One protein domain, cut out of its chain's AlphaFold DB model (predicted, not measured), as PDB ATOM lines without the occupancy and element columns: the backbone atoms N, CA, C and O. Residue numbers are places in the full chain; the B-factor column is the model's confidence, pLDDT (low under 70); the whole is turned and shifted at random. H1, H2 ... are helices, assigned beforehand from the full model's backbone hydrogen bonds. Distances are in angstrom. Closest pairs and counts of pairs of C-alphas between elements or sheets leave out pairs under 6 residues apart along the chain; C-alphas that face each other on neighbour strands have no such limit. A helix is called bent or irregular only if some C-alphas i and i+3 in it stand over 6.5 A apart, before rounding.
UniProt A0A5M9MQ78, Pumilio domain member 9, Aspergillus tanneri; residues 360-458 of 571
ATOM      1  N   PRO A 360      -3.344 217.358   1.233       67.81
ATOM      2  CA  PRO A 360      -2.414 218.413   0.827       67.81
ATOM      3  C   PRO A 360      -2.900 219.212  -0.390       67.81
ATOM      4  O   PRO A 360      -3.309 218.631  -1.396       67.81
ATOM      5  N   TRP A 361      -2.789 220.544  -0.330       64.44
ATOM      6  CA  TRP A 361      -3.374 221.479  -1.305       64.44
ATOM      7  C   TRP A 361      -3.091 221.133  -2.778       64.44
ATOM      8  O   TRP A 361      -4.000 221.186  -3.601       64.44
ATOM      9  N   GLY A 362      -1.859 220.721  -3.108       66.19
ATOM     10  CA  GLY A 362      -1.477 220.308  -4.467       66.19
ATOM     11  C   GLY A 362      -2.158 219.018  -4.948       66.19
ATOM     12  O   GLY A 362      -2.532 218.912  -6.114       66.19
ATOM     13  N   ALA A 363      -2.403 218.060  -4.049       67.50
ATOM     14  CA  ALA A 363      -3.177 216.864  -4.373       67.50
ATOM     15  C   ALA A 363      -4.662 217.207  -4.571       67.50
ATOM     16  O   ALA A 363      -5.312 216.645  -5.451       67.50
ATOM     17  N   THR A 364      -5.198 218.163  -3.806       69.94
ATOM     18  CA  THR A 364      -6.577 218.649  -3.963       69.94
ATOM     19  C   THR A 364      -6.770 219.384  -5.294       69.94
ATOM     20  O   THR A 364      -7.705 219.068  -6.027       69.94
ATOM     21  N   THR A 365      -5.862 220.288  -5.686       69.81
ATOM     22  CA  THR A 365      -5.951 220.968  -6.994       69.81
ATOM     23  C   THR A 365      -5.760 220.008  -8.171       69.81
ATOM     24  O   THR A 365      -6.456 220.151  -9.176       69.81
ATOM     25  N   GLN A 366      -4.899 218.987  -8.053       68.25
ATOM     26  CA  GLN A 366      -4.759 217.936  -9.068       68.25
ATOM     27  C   GLN A 366      -6.015 217.051  -9.171       68.25
ATOM     28  O   GLN A 366      -6.471 216.772 -10.284       68.25
ATOM     29  N   LYS A 367      -6.634 216.668  -8.045       69.69
ATOM     30  CA  LYS A 367      -7.926 215.951  -8.025       69.69
ATOM     31  C   LYS A 367      -9.046 216.781  -8.659       69.69
ATOM     32  O   LYS A 367      -9.805 216.248  -9.464       69.69
ATOM     33  N   LEU A 368      -9.075 218.096  -8.431       71.50
ATOM     34  CA  LEU A 368      -9.979 219.016  -9.135       71.50
ATOM     35  C   LEU A 368      -9.709 219.115 -10.651       71.50
ATOM     36  O   LEU A 368     -10.548 219.645 -11.380       71.50
ATOM     37  N   LYS A 369      -8.578 218.612 -11.172       68.50
ATOM     38  CA  LYS A 369      -8.368 218.433 -12.621       68.50
ATOM     39  C   LYS A 369      -8.836 217.046 -13.080       68.50
ATOM     40  O   LYS A 369      -9.712 216.954 -13.938       68.50
ATOM     41  N   VAL A 370      -8.298 215.977 -12.485       73.44
ATOM     42  CA  VAL A 370      -8.356 214.607 -13.047       73.44
ATOM     43  C   VAL A 370      -9.425 213.699 -12.411       73.44
ATOM     44  O   VAL A 370      -9.806 212.707 -13.018       73.44
ATOM     45  N   GLY A 371      -9.947 214.025 -11.223       73.94
ATOM     46  CA  GLY A 371     -10.923 213.189 -10.502       73.94
ATOM     47  C   GLY A 371     -12.284 213.043 -11.199       73.94
ATOM     48  O   GLY A 371     -12.591 213.773 -12.148       73.94
ATOM     49  N   SER A 372     -13.114 212.120 -10.706       81.00
ATOM     50  CA  SER A 372     -14.485 211.928 -11.209       81.00
ATOM     51  C   SER A 372     -15.386 213.138 -10.908       81.00
ATOM     52  O   SER A 372     -15.007 214.029 -10.142       81.00
ATOM     53  N   VAL A 373     -16.573 213.201 -11.520       83.00
ATOM     54  CA  VAL A 373     -17.514 214.325 -11.328       83.00
ATOM     55  C   VAL A 373     -17.992 214.385  -9.875       83.00
ATOM     56  O   VAL A 373     -18.038 215.456  -9.278       83.00
ATOM     57  N   GLU A 374     -18.241 213.225  -9.277       84.81
ATOM     58  CA  GLU A 374     -18.701 213.037  -7.900       84.81
ATOM     59  C   GLU A 374     -17.591 213.419  -6.909       84.81
ATOM     60  O   GLU A 374     -17.813 214.194  -5.983       84.81
ATOM     61  N   GLN A 375     -16.355 212.967  -7.155       83.88
ATOM     62  CA  GLN A 375     -15.189 213.353  -6.351       83.88
ATOM     63  C   GLN A 375     -14.917 214.861  -6.415       83.88
ATOM     64  O   GLN A 375     -14.541 215.464  -5.412       83.88
ATOM     65  N   LYS A 376     -15.097 215.481  -7.589       84.12
ATOM     66  CA  LYS A 376     -15.009 216.938  -7.750       84.12
ATOM     67  C   LYS A 376     -16.121 217.635  -6.970       84.12
ATOM     68  O   LYS A 376     -15.815 218.581  -6.252       84.12
ATOM     69  N   TYR A 377     -17.360 217.151  -7.053       88.94
ATOM     70  CA  TYR A 377     -18.498 217.719  -6.330       88.94
ATOM     71  C   TYR A 377     -18.252 217.746  -4.814       88.94
ATOM     72  O   TYR A 377     -18.284 218.826  -4.228       88.94
ATOM     73  N   GLU A 378     -17.910 216.605  -4.209       89.19
ATOM     74  CA  GLU A 378     -17.618 216.470  -2.770       89.19
ATOM     75  C   GLU A 378     -16.476 217.393  -2.308       89.19
ATOM     76  O   GLU A 378     -16.590 218.098  -1.301       89.19
ATOM     77  N   ILE A 379     -15.373 217.444  -3.068       89.88
ATOM     78  CA  ILE A 379     -14.228 218.313  -2.756       89.88
ATOM     79  C   ILE A 379     -14.631 219.792  -2.821       89.88
ATOM     80  O   ILE A 379     -14.247 220.569  -1.946       89.88
ATOM     81  N   ILE A 380     -15.404 220.199  -3.833       91.62
ATOM     82  CA  ILE A 380     -15.860 221.587  -3.965       91.62
ATOM     83  C   ILE A 380     -16.861 221.931  -2.861       91.62
ATOM     84  O   ILE A 380     -16.749 223.004  -2.277       91.62
ATOM     85  N   GLU A 381     -17.777 221.038  -2.489       92.88
ATOM     86  CA  GLU A 381     -18.719 221.301  -1.396       92.88
ATOM     87  C   GLU A 381     -18.004 221.408  -0.031       92.88
ATOM     88  O   GLU A 381     -18.357 222.245   0.802       92.88
ATOM     89  N   ALA A 382     -16.942 220.629   0.199       92.44
ATOM     90  CA  ALA A 382     -16.068 220.797   1.363       92.44
ATOM     91  C   ALA A 382     -15.342 222.161   1.372       92.44
ATOM     92  O   ALA A 382     -15.245 222.792   2.425       92.44
ATOM     93  N   ILE A 383     -14.889 222.646   0.209       93.88
ATOM     94  CA  ILE A 383     -14.281 223.982   0.047       93.88
ATOM     95  C   ILE A 383     -15.316 225.094   0.282       93.88
ATOM     96  O   ILE A 383     -15.027 226.048   1.002       93.88
ATOM     97  N   VAL A 384     -16.534 224.963  -0.260       93.44
ATOM     98  CA  VAL A 384     -17.642 225.924  -0.099       93.44
ATOM     99  C   VAL A 384     -17.962 226.165   1.379       93.44
ATOM    100  O   VAL A 384     -18.078 227.315   1.804       93.44
ATOM    101  N   ARG A 385     -18.019 225.101   2.190       94.31
ATOM    102  CA  ARG A 385     -18.269 225.180   3.644       94.31
ATOM    103  C   ARG A 385     -17.200 225.972   4.419       94.31
ATOM    104  O   ARG A 385     -17.454 226.362   5.554       94.31
ATOM    105  N   GLN A 386     -16.029 226.227   3.827       95.12
ATOM    106  CA  GLN A 386     -14.939 227.028   4.404       95.12
ATOM    107  C   GLN A 386     -14.479 228.161   3.465       95.12
ATOM    108  O   GLN A 386     -13.342 228.623   3.561       95.12
ATOM    109  N   ALA A 387     -15.348 228.619   2.554       95.62
ATOM    110  CA  ALA A 387     -14.959 229.478   1.437       95.62
ATOM    111  C   ALA A 387     -14.199 230.746   1.868       95.62
ATOM    112  O   ALA A 387     -13.074 230.951   1.422       95.62
ATOM    113  N   TYR A 388     -14.761 231.570   2.761       97.31
ATOM    114  CA  TYR A 388     -14.153 232.857   3.132       97.31
ATOM    115  C   TYR A 388     -12.747 232.729   3.775       97.31
ATOM    116  O   TYR A 388     -11.824 233.369   3.267       97.31
ATOM    117  N   PRO A 389     -12.509 231.868   4.791       97.88
ATOM    118  CA  PRO A 389     -11.155 231.590   5.289       97.88
ATOM    119  C   PRO A 389     -10.157 231.127   4.218       97.88
ATOM    120  O   PRO A 389      -8.967 231.407   4.334       97.88
ATOM    121  N   LEU A 390     -10.620 230.430   3.174       97.88
ATOM    122  CA  LEU A 390      -9.771 230.010   2.060       97.88
ATOM    123  C   LEU A 390      -9.477 231.162   1.087       97.88
ATOM    124  O   LEU A 390      -8.366 231.221   0.572       97.88
ATOM    125  N   MET A 391     -10.407 232.097   0.870       98.44
ATOM    126  CA  MET A 391     -10.208 233.256  -0.020       98.44
ATOM    127  C   MET A 391      -9.044 234.148   0.420       98.44
ATOM    128  O   MET A 391      -8.230 234.535  -0.410       98.44
ATOM    129  N   ILE A 392      -8.940 234.417   1.725       97.94
ATOM    130  CA  ILE A 392      -7.866 235.225   2.333       97.94
ATOM    131  C   ILE A 392      -6.593 234.411   2.635       97.94
ATOM    132  O   ILE A 392      -5.678 234.877   3.312       97.94
ATOM    133  N   ASN A 393      -6.514 233.158   2.174       97.88
ATOM    134  CA  ASN A 393      -5.371 232.288   2.422       97.88
ATOM    135  C   ASN A 393      -4.421 232.244   1.217       97.88
ATOM    136  O   ASN A 393      -4.831 231.961   0.087       97.88
ATOM    137  N   ARG A 394      -3.116 232.395   1.487       96.06
ATOM    138  CA  ARG A 394      -2.014 232.349   0.503       96.06
ATOM    139  C   ARG A 394      -1.989 231.131  -0.433       96.06
ATOM    140  O   ARG A 394      -1.344 231.194  -1.475       96.06
ATOM    141  N   PHE A 395      -2.643 230.029  -0.065       94.19
ATOM    142  CA  PHE A 395      -2.809 228.835  -0.897       94.19
ATOM    143  C   PHE A 395      -4.285 228.507  -1.170       94.19
ATOM    144  O   PHE A 395      -4.620 228.078  -2.274       94.19
ATOM    145  N   GLY A 396      -5.172 228.733  -0.194       96.12
ATOM    146  CA  GLY A 396      -6.610 228.470  -0.318       96.12
ATOM    147  C   GLY A 396      -7.291 229.265  -1.437       96.12
ATOM    148  O   GLY A 396      -8.188 228.732  -2.091       96.12
ATOM    149  N   ASN A 397      -6.819 230.482  -1.734       97.50
ATOM    150  CA  ASN A 397      -7.407 231.327  -2.773       97.50
ATOM    151  C   ASN A 397      -7.370 230.641  -4.152       97.50
ATOM    152  O   ASN A 397      -8.348 230.705  -4.894       97.50
ATOM    153  N   PHE A 398      -6.302 229.893  -4.459       96.12
ATOM    154  CA  PHE A 398      -6.179 229.139  -5.708       96.12
ATOM    155  C   PHE A 398      -7.182 227.984  -5.791       96.12
ATOM    156  O   PHE A 398      -7.619 227.641  -6.886       96.12
ATOM    157  N   LEU A 399      -7.581 227.392  -4.659       95.25
ATOM    158  CA  LEU A 399      -8.639 226.381  -4.641       95.25
ATOM    159  C   LEU A 399     -10.006 227.018  -4.896       95.25
ATOM    160  O   LEU A 399     -10.740 226.505  -5.732       95.25
ATOM    161  N   VAL A 400     -10.318 228.158  -4.268       97.50
ATOM    162  CA  VAL A 400     -11.581 228.882  -4.513       97.50
ATOM    163  C   VAL A 400     -11.669 229.361  -5.968       97.50
ATOM    164  O   VAL A 400     -12.670 229.108  -6.637       97.50
ATOM    165  N   GLN A 401     -10.593 229.945  -6.506       96.75
ATOM    166  CA  GLN A 401     -10.486 230.275  -7.933       96.75
ATOM    167  C   GLN A 401     -10.702 229.044  -8.826       96.75
ATOM    168  O   GLN A 401     -11.333 229.146  -9.878       96.75
ATOM    169  N   ARG A 402     -10.226 227.864  -8.402       93.88
ATOM    170  CA  ARG A 402     -10.388 226.618  -9.156       93.88
ATOM    171  C   ARG A 402     -11.786 226.006  -9.050       93.88
ATOM    172  O   ARG A 402     -12.190 225.280  -9.959       93.88
ATOM    173  N   CYS A 403     -12.544 226.329  -8.004       95.56
ATOM    174  CA  CYS A 403     -13.964 226.005  -7.903       95.56
ATOM    175  C   CYS A 403     -14.812 226.821  -8.891       95.56
ATOM    176  O   CYS A 403     -15.778 226.282  -9.417       95.56
ATOM    177  N   PHE A 404     -14.426 228.056  -9.234       95.94
ATOM    178  CA  PHE A 404     -15.095 228.813 -10.305       95.94
ATOM    179  C   PHE A 404     -14.911 228.206 -11.710       95.94
ATOM    180  O   PHE A 404     -15.712 228.481 -12.596       95.94
ATOM    181  N   GLU A 405     -13.891 227.367 -11.926       92.56
ATOM    182  CA  GLU A 405     -13.635 226.713 -13.223       92.56
ATOM    183  C   GLU A 405     -14.315 225.340 -13.375       92.56
ATOM    184  O   GLU A 405     -14.457 224.852 -14.495       92.56
ATOM    185  N   HIS A 406     -14.683 224.683 -12.266       90.06
ATOM    186  CA  HIS A 406     -15.137 223.280 -12.267       90.06
ATOM    187  C   HIS A 406     -16.293 222.952 -11.315       90.06
ATOM    188  O   HIS A 406     -16.726 221.802 -11.276       90.06
ATOM    189  N   GLY A 407     -16.775 223.921 -10.538       91.81
ATOM    190  CA  GLY A 407     -17.971 223.766  -9.721       91.81
ATOM    191  C   GLY A 407     -19.240 223.791 -10.563       91.81
ATOM    192  O   GLY A 407     -19.266 224.328 -11.672       91.81
ATOM    193  N   THR A 408     -20.317 223.226 -10.022       94.88
ATOM    194  CA  THR A 408     -21.655 223.419 -10.595       94.88
ATOM    195  C   THR A 408     -22.094 224.881 -10.447       94.88
ATOM    196  O   THR A 408     -21.552 225.627  -9.627       94.88
ATOM    197  N   SER A 409     -23.117 225.304 -11.198       95.75
ATOM    198  CA  SER A 409     -23.695 226.651 -11.046       95.75
ATOM    199  C   SER A 409     -24.128 226.931  -9.598       95.75
ATOM    200  O   SER A 409     -23.846 228.002  -9.068       95.75
ATOM    201  N   GLU A 410     -24.700 225.933  -8.917       96.12
ATOM    202  CA  GLU A 410     -25.076 225.995  -7.497       96.12
ATOM    203  C   GLU A 410     -23.865 226.226  -6.581       96.12
ATOM    204  O   GLU A 410     -23.920 227.061  -5.680       96.12
ATOM    205  N   GLN A 411     -22.746 225.537  -6.832       96.44
ATOM    206  CA  GLN A 411     -21.508 225.709  -6.067       96.44
ATOM    207  C   GLN A 411     -20.874 227.086  -6.318       96.44
ATOM    208  O   GLN A 411     -20.421 227.731  -5.375       96.44
ATOM    209  N   ILE A 412     -20.901 227.583  -7.558       97.75
ATOM    210  CA  ILE A 412     -20.452 228.941  -7.908       97.75
ATOM    211  C   ILE A 412     -21.312 230.000  -7.200       97.75
ATOM    212  O   ILE A 412     -20.771 230.938  -6.614       97.75
ATOM    213  N   ILE A 413     -22.637 229.819  -7.179       97.88
ATOM    214  CA  ILE A 413     -23.580 230.675  -6.443       97.88
ATOM    215  C   ILE A 413     -23.327 230.606  -4.929       97.88
ATOM    216  O   ILE A 413     -23.359 231.636  -4.260       97.88
ATOM    217  N   ALA A 414     -23.011 229.434  -4.374       97.62
ATOM    218  CA  ALA A 414     -22.669 229.292  -2.959       97.62
ATOM    219  C   ALA A 414     -21.371 230.041  -2.588       97.62
ATOM    220  O   ALA A 414     -21.324 230.702  -1.550       97.62
ATOM    221  N   ILE A 415     -20.351 230.026  -3.457       98.06
ATOM    222  CA  ILE A 415     -19.130 230.833  -3.283       98.06
ATOM    223  C   ILE A 415     -19.454 232.331  -3.393       98.06
ATOM    224  O   ILE A 415     -19.012 233.116  -2.555       98.06
ATOM    225  N   ALA A 416     -20.272 232.738  -4.368       98.00
ATOM    226  CA  ALA A 416     -20.704 234.129  -4.520       98.00
ATOM    227  C   ALA A 416     -21.512 234.631  -3.304       98.00
ATOM    228  O   ALA A 416     -21.349 235.770  -2.867       98.00
ATOM    229  N   ASN A 417     -22.320 233.764  -2.688       98.00
ATOM    230  CA  ASN A 417     -23.037 234.055  -1.446       98.00
ATOM    231  C   ASN A 417     -22.105 234.182  -0.222       98.00
ATOM    232  O   ASN A 417     -22.481 234.856   0.732       98.00
ATOM    233  N   ALA A 418     -20.899 233.598  -0.247       97.69
ATOM    234  CA  ALA A 418     -19.863 233.817   0.772       97.69
ATOM    235  C   ALA A 418     -19.035 235.102   0.529       97.69
ATOM    236  O   ALA A 418     -18.527 235.700   1.479       97.69
ATOM    237  N   ILE A 419     -18.922 235.547  -0.731       98.50
ATOM    238  CA  ILE A 419     -18.342 236.854  -1.099       98.50
ATOM    239  C   ILE A 419     -19.270 238.004  -0.683       98.50
ATOM    240  O   ILE A 419     -18.792 239.041  -0.228       98.50
ATOM    241  N   LYS A 420     -20.590 237.822  -0.806       97.81
ATOM    242  CA  LYS A 420     -21.615 238.813  -0.438       97.81
ATOM    243  C   LYS A 420     -21.443 239.311   1.004       97.81
ATOM    244  O   LYS A 420     -21.300 238.528   1.938       97.81
ATOM    245  N   GLY A 421     -21.464 240.628   1.181       97.69
ATOM    246  CA  GLY A 421     -21.146 241.336   2.423       97.69
ATOM    247  C   GLY A 421     -19.648 241.590   2.640       97.69
ATOM    248  O   GLY A 421     -19.297 242.511   3.375       97.69
ATOM    249  N   ASN A 422     -18.774 240.826   1.980       98.19
ATOM    250  CA  ASN A 422     -17.325 240.822   2.183       98.19
ATOM    251  C   ASN A 422     -16.528 241.390   0.995       98.19
ATOM    252  O   ASN A 422     -15.299 241.436   1.080       98.19
ATOM    253  N   THR A 423     -17.175 241.831  -0.094       98.56
ATOM    254  CA  THR A 423     -16.483 242.202  -1.347       98.56
ATOM    255  C   THR A 423     -15.380 243.238  -1.115       98.56
ATOM    256  O   THR A 423     -14.264 243.050  -1.582       98.56
ATOM    257  N   LEU A 424     -15.650 244.289  -0.330       98.06
ATOM    258  CA  LEU A 424     -14.658 245.316   0.026       98.06
ATOM    259  C   LEU A 424     -13.424 244.731   0.725       98.06
ATOM    260  O   LEU A 424     -12.297 245.028   0.337       98.06
ATOM    261  N   SER A 425     -13.641 243.906   1.751       98.31
ATOM    262  CA  SER A 425     -12.576 243.286   2.542       98.31
ATOM    263  C   SER A 425     -11.707 242.375   1.679       98.31
ATOM    264  O   SER A 425     -10.487 242.420   1.776       98.31
ATOM    265  N   LEU A 426     -12.336 241.594   0.795       98.75
ATOM    266  CA  LEU A 426     -11.650 240.697  -0.130       98.75
ATOM    267  C   LEU A 426     -10.880 241.465  -1.212       98.75
ATOM    268  O   LEU A 426      -9.735 241.122  -1.478       98.75
ATOM    269  N   SER A 427     -11.436 242.536  -1.785       98.75
ATOM    270  CA  SER A 427     -10.722 243.391  -2.751       98.75
ATOM    271  C   SER A 427      -9.475 244.054  -2.160       98.75
ATOM    272  O   SER A 427      -8.524 244.333  -2.887       98.75
ATOM    273  N   MET A 428      -9.461 244.311  -0.849       98.44
ATOM    274  CA  MET A 428      -8.308 244.866  -0.135       98.44
ATOM    275  C   MET A 428      -7.358 243.794   0.438       98.44
ATOM    276  O   MET A 428      -6.324 244.147   1.001       98.44
ATOM    277  N   ASP A 429      -7.655 242.502   0.279       98.56
ATOM    278  CA  ASP A 429      -6.807 241.406   0.756       98.56
ATOM    279  C   ASP A 429      -5.782 240.965  -0.321       98.56
ATOM    280  O   ASP A 429      -6.152 240.856  -1.493       98.56
ATOM    281  N   PRO A 430      -4.512 240.670   0.043       98.06
ATOM    282  CA  PRO A 430      -3.462 240.215  -0.886       98.06
ATOM    283  C   PRO A 430      -3.772 238.935  -1.677       98.06
ATOM    284  O   PRO A 430      -3.067 238.638  -2.638       98.06
ATOM    285  N   PHE A 431      -4.765 238.147  -1.263       98.56
ATOM    286  CA  PHE A 431      -5.162 236.894  -1.909       98.56
ATOM    287  C   PHE A 431      -6.634 236.932  -2.343       98.56
ATOM    288  O   PHE A 431      -6.979 236.446  -3.424       98.56
ATOM    289  N   GLY A 432      -7.488 237.572  -1.541       98.56
ATOM    290  CA  GLY A 432      -8.899 237.801  -1.836       98.56
ATOM    291  C   GLY A 432      -9.128 238.629  -3.102       98.56
ATOM    292  O   GLY A 432     -10.081 238.348  -3.829       98.56
ATOM    293  N   CYS A 433      -8.240 239.573  -3.440       98.56
ATOM    294  CA  CYS A 433      -8.413 240.427  -4.617       98.56
ATOM    295  C   CYS A 433      -8.422 239.619  -5.928       98.56
ATOM    296  O   CYS A 433      -9.201 239.919  -6.836       98.56
ATOM    297  N   HIS A 434      -7.634 238.540  -6.003       98.38
ATOM    298  CA  HIS A 434      -7.625 237.601  -7.127       98.38
ATOM    299  C   HIS A 434      -8.905 236.754  -7.181       98.38
ATOM    300  O   HIS A 434      -9.398 236.441  -8.265       98.38
ATOM    301  N   VAL A 435      -9.490 236.420  -6.023       98.56
ATOM    302  CA  VAL A 435     -10.795 235.742  -5.968       98.56
ATOM    303  C   VAL A 435     -11.904 236.659  -6.481       98.56
ATOM    304  O   VAL A 435     -12.740 236.191  -7.247       98.56
ATOM    305  N   ILE A 436     -11.907 237.949  -6.121       98.69
ATOM    306  CA  ILE A 436     -12.904 238.911  -6.623       98.69
ATOM    307  C   ILE A 436     -12.778 239.104  -8.140       98.69
ATOM    308  O   ILE A 436     -13.789 239.044  -8.838       98.69
ATOM    309  N   GLN A 437     -11.555 239.240  -8.666       98.50
ATOM    310  CA  GLN A 437     -11.311 239.310 -10.115       98.50
ATOM    311  C   GLN A 437     -11.852 238.066 -10.846       98.50
ATOM    312  O   GLN A 437     -12.596 238.200 -11.816       98.50
ATOM    313  N   LYS A 438     -11.561 236.858 -10.339       98.06
ATOM    314  CA  LYS A 438     -12.070 235.595 -10.907       98.06
ATOM    315  C   LYS A 438     -13.589 235.446 -10.761       98.06
ATOM    316  O   LYS A 438     -14.247 234.916 -11.653       98.06
ATOM    317  N   ALA A 439     -14.160 235.922  -9.656       98.25
ATOM    318  CA  ALA A 439     -15.601 235.925  -9.444       98.25
ATOM    319  C   ALA A 439     -16.307 236.827 -10.469       98.25
ATOM    320  O   ALA A 439     -17.313 236.411 -11.037       98.25
ATOM    321  N   PHE A 440     -15.755 238.003 -10.791       97.56
ATOM    322  CA  PHE A 440     -16.302 238.874 -11.835       97.56
ATOM    323  C   PHE A 440     -16.315 238.246 -13.237       97.56
ATOM    324  O   PHE A 440     -17.178 238.614 -14.036       97.56
ATOM    325  N   ASP A 441     -15.455 237.271 -13.543       95.94
ATOM    326  CA  ASP A 441     -15.604 236.461 -14.758       95.94
ATOM    327  C   ASP A 441     -16.764 235.454 -14.618       95.94
ATOM    328  O   ASP A 441     -17.643 235.396 -15.481       95.94
ATOM    329  N   CYS A 442     -16.799 234.694 -13.515       96.19
ATOM    330  CA  CYS A 442     -17.541 233.430 -13.425       96.19
ATOM    331  C   CYS A 442     -18.924 233.453 -12.731       96.19
ATOM    332  O   CYS A 442     -19.684 232.505 -12.927       96.19
ATOM    333  N   VAL A 443     -19.273 234.452 -11.909       96.44
ATOM    334  CA  VAL A 443     -20.569 234.466 -11.180       96.44
ATOM    335  C   VAL A 443     -21.727 235.024 -12.033       96.44
ATOM    336  O   VAL A 443     -21.470 235.764 -12.985       96.44
ATOM    337  N   PRO A 444     -23.006 234.726 -11.716       95.25
ATOM    338  CA  PRO A 444     -24.159 235.326 -12.398       95.25
ATOM    339  C   PRO A 444     -24.202 236.859 -12.296       95.25
ATOM    340  O   PRO A 444     -23.716 237.440 -11.328       95.25
ATOM    341  N   GLU A 445     -24.831 237.525 -13.269       94.06
ATOM    342  CA  GLU A 445     -24.837 238.997 -13.374       94.06
ATOM    343  C   GLU A 445     -25.496 239.697 -12.165       94.06
ATOM    344  O   GLU A 445     -25.037 240.760 -11.752       94.06
ATOM    345  N   GLU A 446     -26.474 239.056 -11.509       93.81
ATOM    346  CA  GLU A 446     -27.039 239.507 -10.224       93.81
ATOM    347  C   GLU A 446     -25.965 239.582  -9.121       93.81
ATOM    348  O   GLU A 446     -25.829 240.598  -8.434       93.81
ATOM    349  N   HIS A 447     -25.147 238.535  -8.974       96.44
ATOM    350  CA  HIS A 447     -24.041 238.511  -8.014       96.44
ATOM    351  C   HIS A 447     -22.947 239.520  -8.379       96.44
ATOM    352  O   HIS A 447     -22.435 240.184  -7.476       96.44
ATOM    353  N   LYS A 448     -22.649 239.717  -9.676       96.12
ATOM    354  CA  LYS A 448     -21.740 240.788 -10.131       96.12
ATOM    355  C   LYS A 448     -22.267 242.161  -9.705       96.12
ATOM    356  O   LYS A 448     -21.524 242.933  -9.106       96.12
ATOM    357  N   ALA A 449     -23.549 242.452  -9.932       95.19
ATOM    358  CA  ALA A 449     -24.169 243.720  -9.546       95.19
ATOM    359  C   ALA A 449     -24.136 243.962  -8.022       95.19
ATOM    360  O   ALA A 449     -23.869 245.082  -7.584       95.19
ATOM    361  N   ILE A 450     -24.331 242.916  -7.207       96.69
ATOM    362  CA  ILE A 450     -24.191 242.989  -5.741       96.69
ATOM    363  C   ILE A 450     -22.744 243.319  -5.339       96.69
ATOM    364  O   ILE A 450     -22.529 244.248  -4.562       96.69
ATOM    365  N   MET A 451     -21.752 242.613  -5.892       98.00
ATOM    366  CA  MET A 451     -20.327 242.871  -5.631       98.00
ATOM    367  C   MET A 451     -19.926 244.305  -6.016       98.00
ATOM    368  O   MET A 451     -19.264 245.000  -5.245       98.00
ATOM    369  N   VAL A 452     -20.390 244.788  -7.171       97.25
ATOM    370  CA  VAL A 452     -20.175 246.170  -7.630       97.25
ATOM    371  C   VAL A 452     -20.820 247.181  -6.684       97.25
ATOM    372  O   VAL A 452     -20.171 248.144  -6.284       97.25
ATOM    373  N   HIS A 453     -22.061 246.948  -6.248       96.75
ATOM    374  CA  HIS A 453     -22.723 247.796  -5.255       96.75
ATOM    375  C   HIS A 453     -21.977 247.814  -3.905       96.75
ATOM    376  O   HIS A 453     -22.037 248.807  -3.179       96.75
ATOM    377  N   GLU A 454     -21.289 246.738  -3.523       97.81
ATOM    378  CA  GLU A 454     -20.457 246.716  -2.317       97.81
ATOM    379  C   GLU A 454     -19.159 247.514  -2.492       97.81
ATOM    380  O   GLU A 454     -18.837 248.319  -1.617       97.81
ATOM    381  N   LEU A 455     -18.463 247.357  -3.623       97.62
ATOM    382  CA  LEU A 455     -17.230 248.091  -3.944       97.62
ATOM    383  C   LEU A 455     -17.468 249.611  -4.039       97.62
ATOM    384  O   LEU A 455     -16.712 250.400  -3.471       97.62
ATOM    385  N   LEU A 456     -18.584 250.018  -4.656       96.50
ATOM    386  CA  LEU A 456     -19.016 251.415  -4.813       96.50
ATOM    387  C   LEU A 456     -19.266 252.173  -3.490       96.50
ATOM    388  O   LEU A 456     -19.539 253.369  -3.527       96.50
ATOM    389  N   ARG A 457     -19.185 251.526  -2.319       96.38
ATOM    390  CA  ARG A 457     -19.339 252.191  -1.008       96.38
ATOM    391  C   ARG A 457     -18.075 252.907  -0.518       96.38
ATOM    392  O   ARG A 457     -18.176 253.682   0.427       96.38
ATOM    393  N   ARG A 458     -16.901 252.601  -1.087       96.88
ATOM    394  CA  ARG A 458     -15.579 253.092  -0.635       96.88
ATOM    395  C   ARG A 458     -14.662 253.404  -1.820       96.88
ATOM    396  O   ARG A 458     -13.555 252.879  -1.923       96.88
TER     397      ARG A 458
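This is residues 360 to 458 of the 571 residues of the protein "Pumilio domain member 9" of Aspergillus tanneri (UniProt A0A5M9MQ78). The chain is wound in stacked turns, a short solenoid of helical pairs: H1, H4 and H7 stand side by side in one row, and H2, H5 and H8 make a second row beside it, running against the first. The short helices H3 and H6 lie where the chain passes from one turn to the next, from H2 to H4 and from H5 to H7, and the stacking of the turns makes the longest axis. The printed part has 99 residues, with eight named helices, H1 to H8 in order along the chain, and no named strand; its class is all helix. The whole is compact, with a radius of gyration of the C-alphas of 12.9 A, and its outline is elongated, spanning 41 by 26 by 20 A.

H1 is residues 361 to 370, 14.5 A from first to last C-alpha, and begins at C-alpha 361 at (-3.374, 221.479, -1.305). H2, residues 373 to 384, is the longest helix by residues and measures 16.1 A. H3 is short, residues 387 to 391, 6.2 A. H4, residues 396 to 406, measures 15.6 A and begins at C-alpha 396 at (-6.610, 228.470, -0.318). H5, residues 409 to 419, measures 15.2 A. H6, residues 423 to 427, measures 6.0 A. H7, residues 432 to 442, and H8, residues 445 to 455, each measure 15.1 A; H8 ends at C-alpha 455 at (-17.230, 248.091, -3.944). No helix is bent.

H4 is the hub, touching H1, H2, H3, H5 and H7. It touches H7 at a shallow tilt of 4 degrees, the same way, and their closest C-alphas, those of Gln 401 and Val 435, are 5.8 A apart. It touches H1 at a shallow tilt of 7 degrees, the same way, closest at the C-alphas of Thr 365 and Leu 399, 6.5 A apart. H4 and H5 form a helical hairpin, opposite ways at a shallow tilt of 31 degrees, with the C-alphas of Phe 404 and Ile 412 closest at 5.9 A. H1 and H2 form another helical hairpin, opposite ways at a tilt of 36 degrees, only just steep; H2 touches H1 with residues 375 to 379 alone, closest at the C-alphas of Leu 368 and Lys 376, 5.6 A. With residues 380 to 384 alone H2 touches H5, the same way at a shallow tilt of 14 degrees, closest at the C-alphas of Val 384 and Ile 415, 6.0 A. H3 touches H4, with the C-alphas of Leu 390 and Gly 396 closest at 4.2 A. H6 touches H7, closest at the C-alphas of Ser 427 and Cys 433, 4.2 A, and it touches H8, closest at those of Leu 424 and Leu 455, 5.5 A. H7 and H8 are close but not clearly touching, with the C-alphas of Phe 440 and Lys 448 closest at 6.0 A. H1, H2, H4, H5, H7 and H8 form an up-and-down bundle, each running against the one before it in the chain. Among the pairs that stay apart are H1 and H7, and H2 and H8. In H1, H2, H3, H5, H6, H7 and H8 every O i to N i+4 pair is within hydrogen-bond range; in H4, 6 of 7 are.

The two C-alphas farthest apart are those of Ser 372 and Arg 458, at 42.5 A. The printed part has no cut, and the seven links between the helices are tight. The mean pLDDT of the printed part is 92.4; the residues under 70 are 360 to 367 and 369.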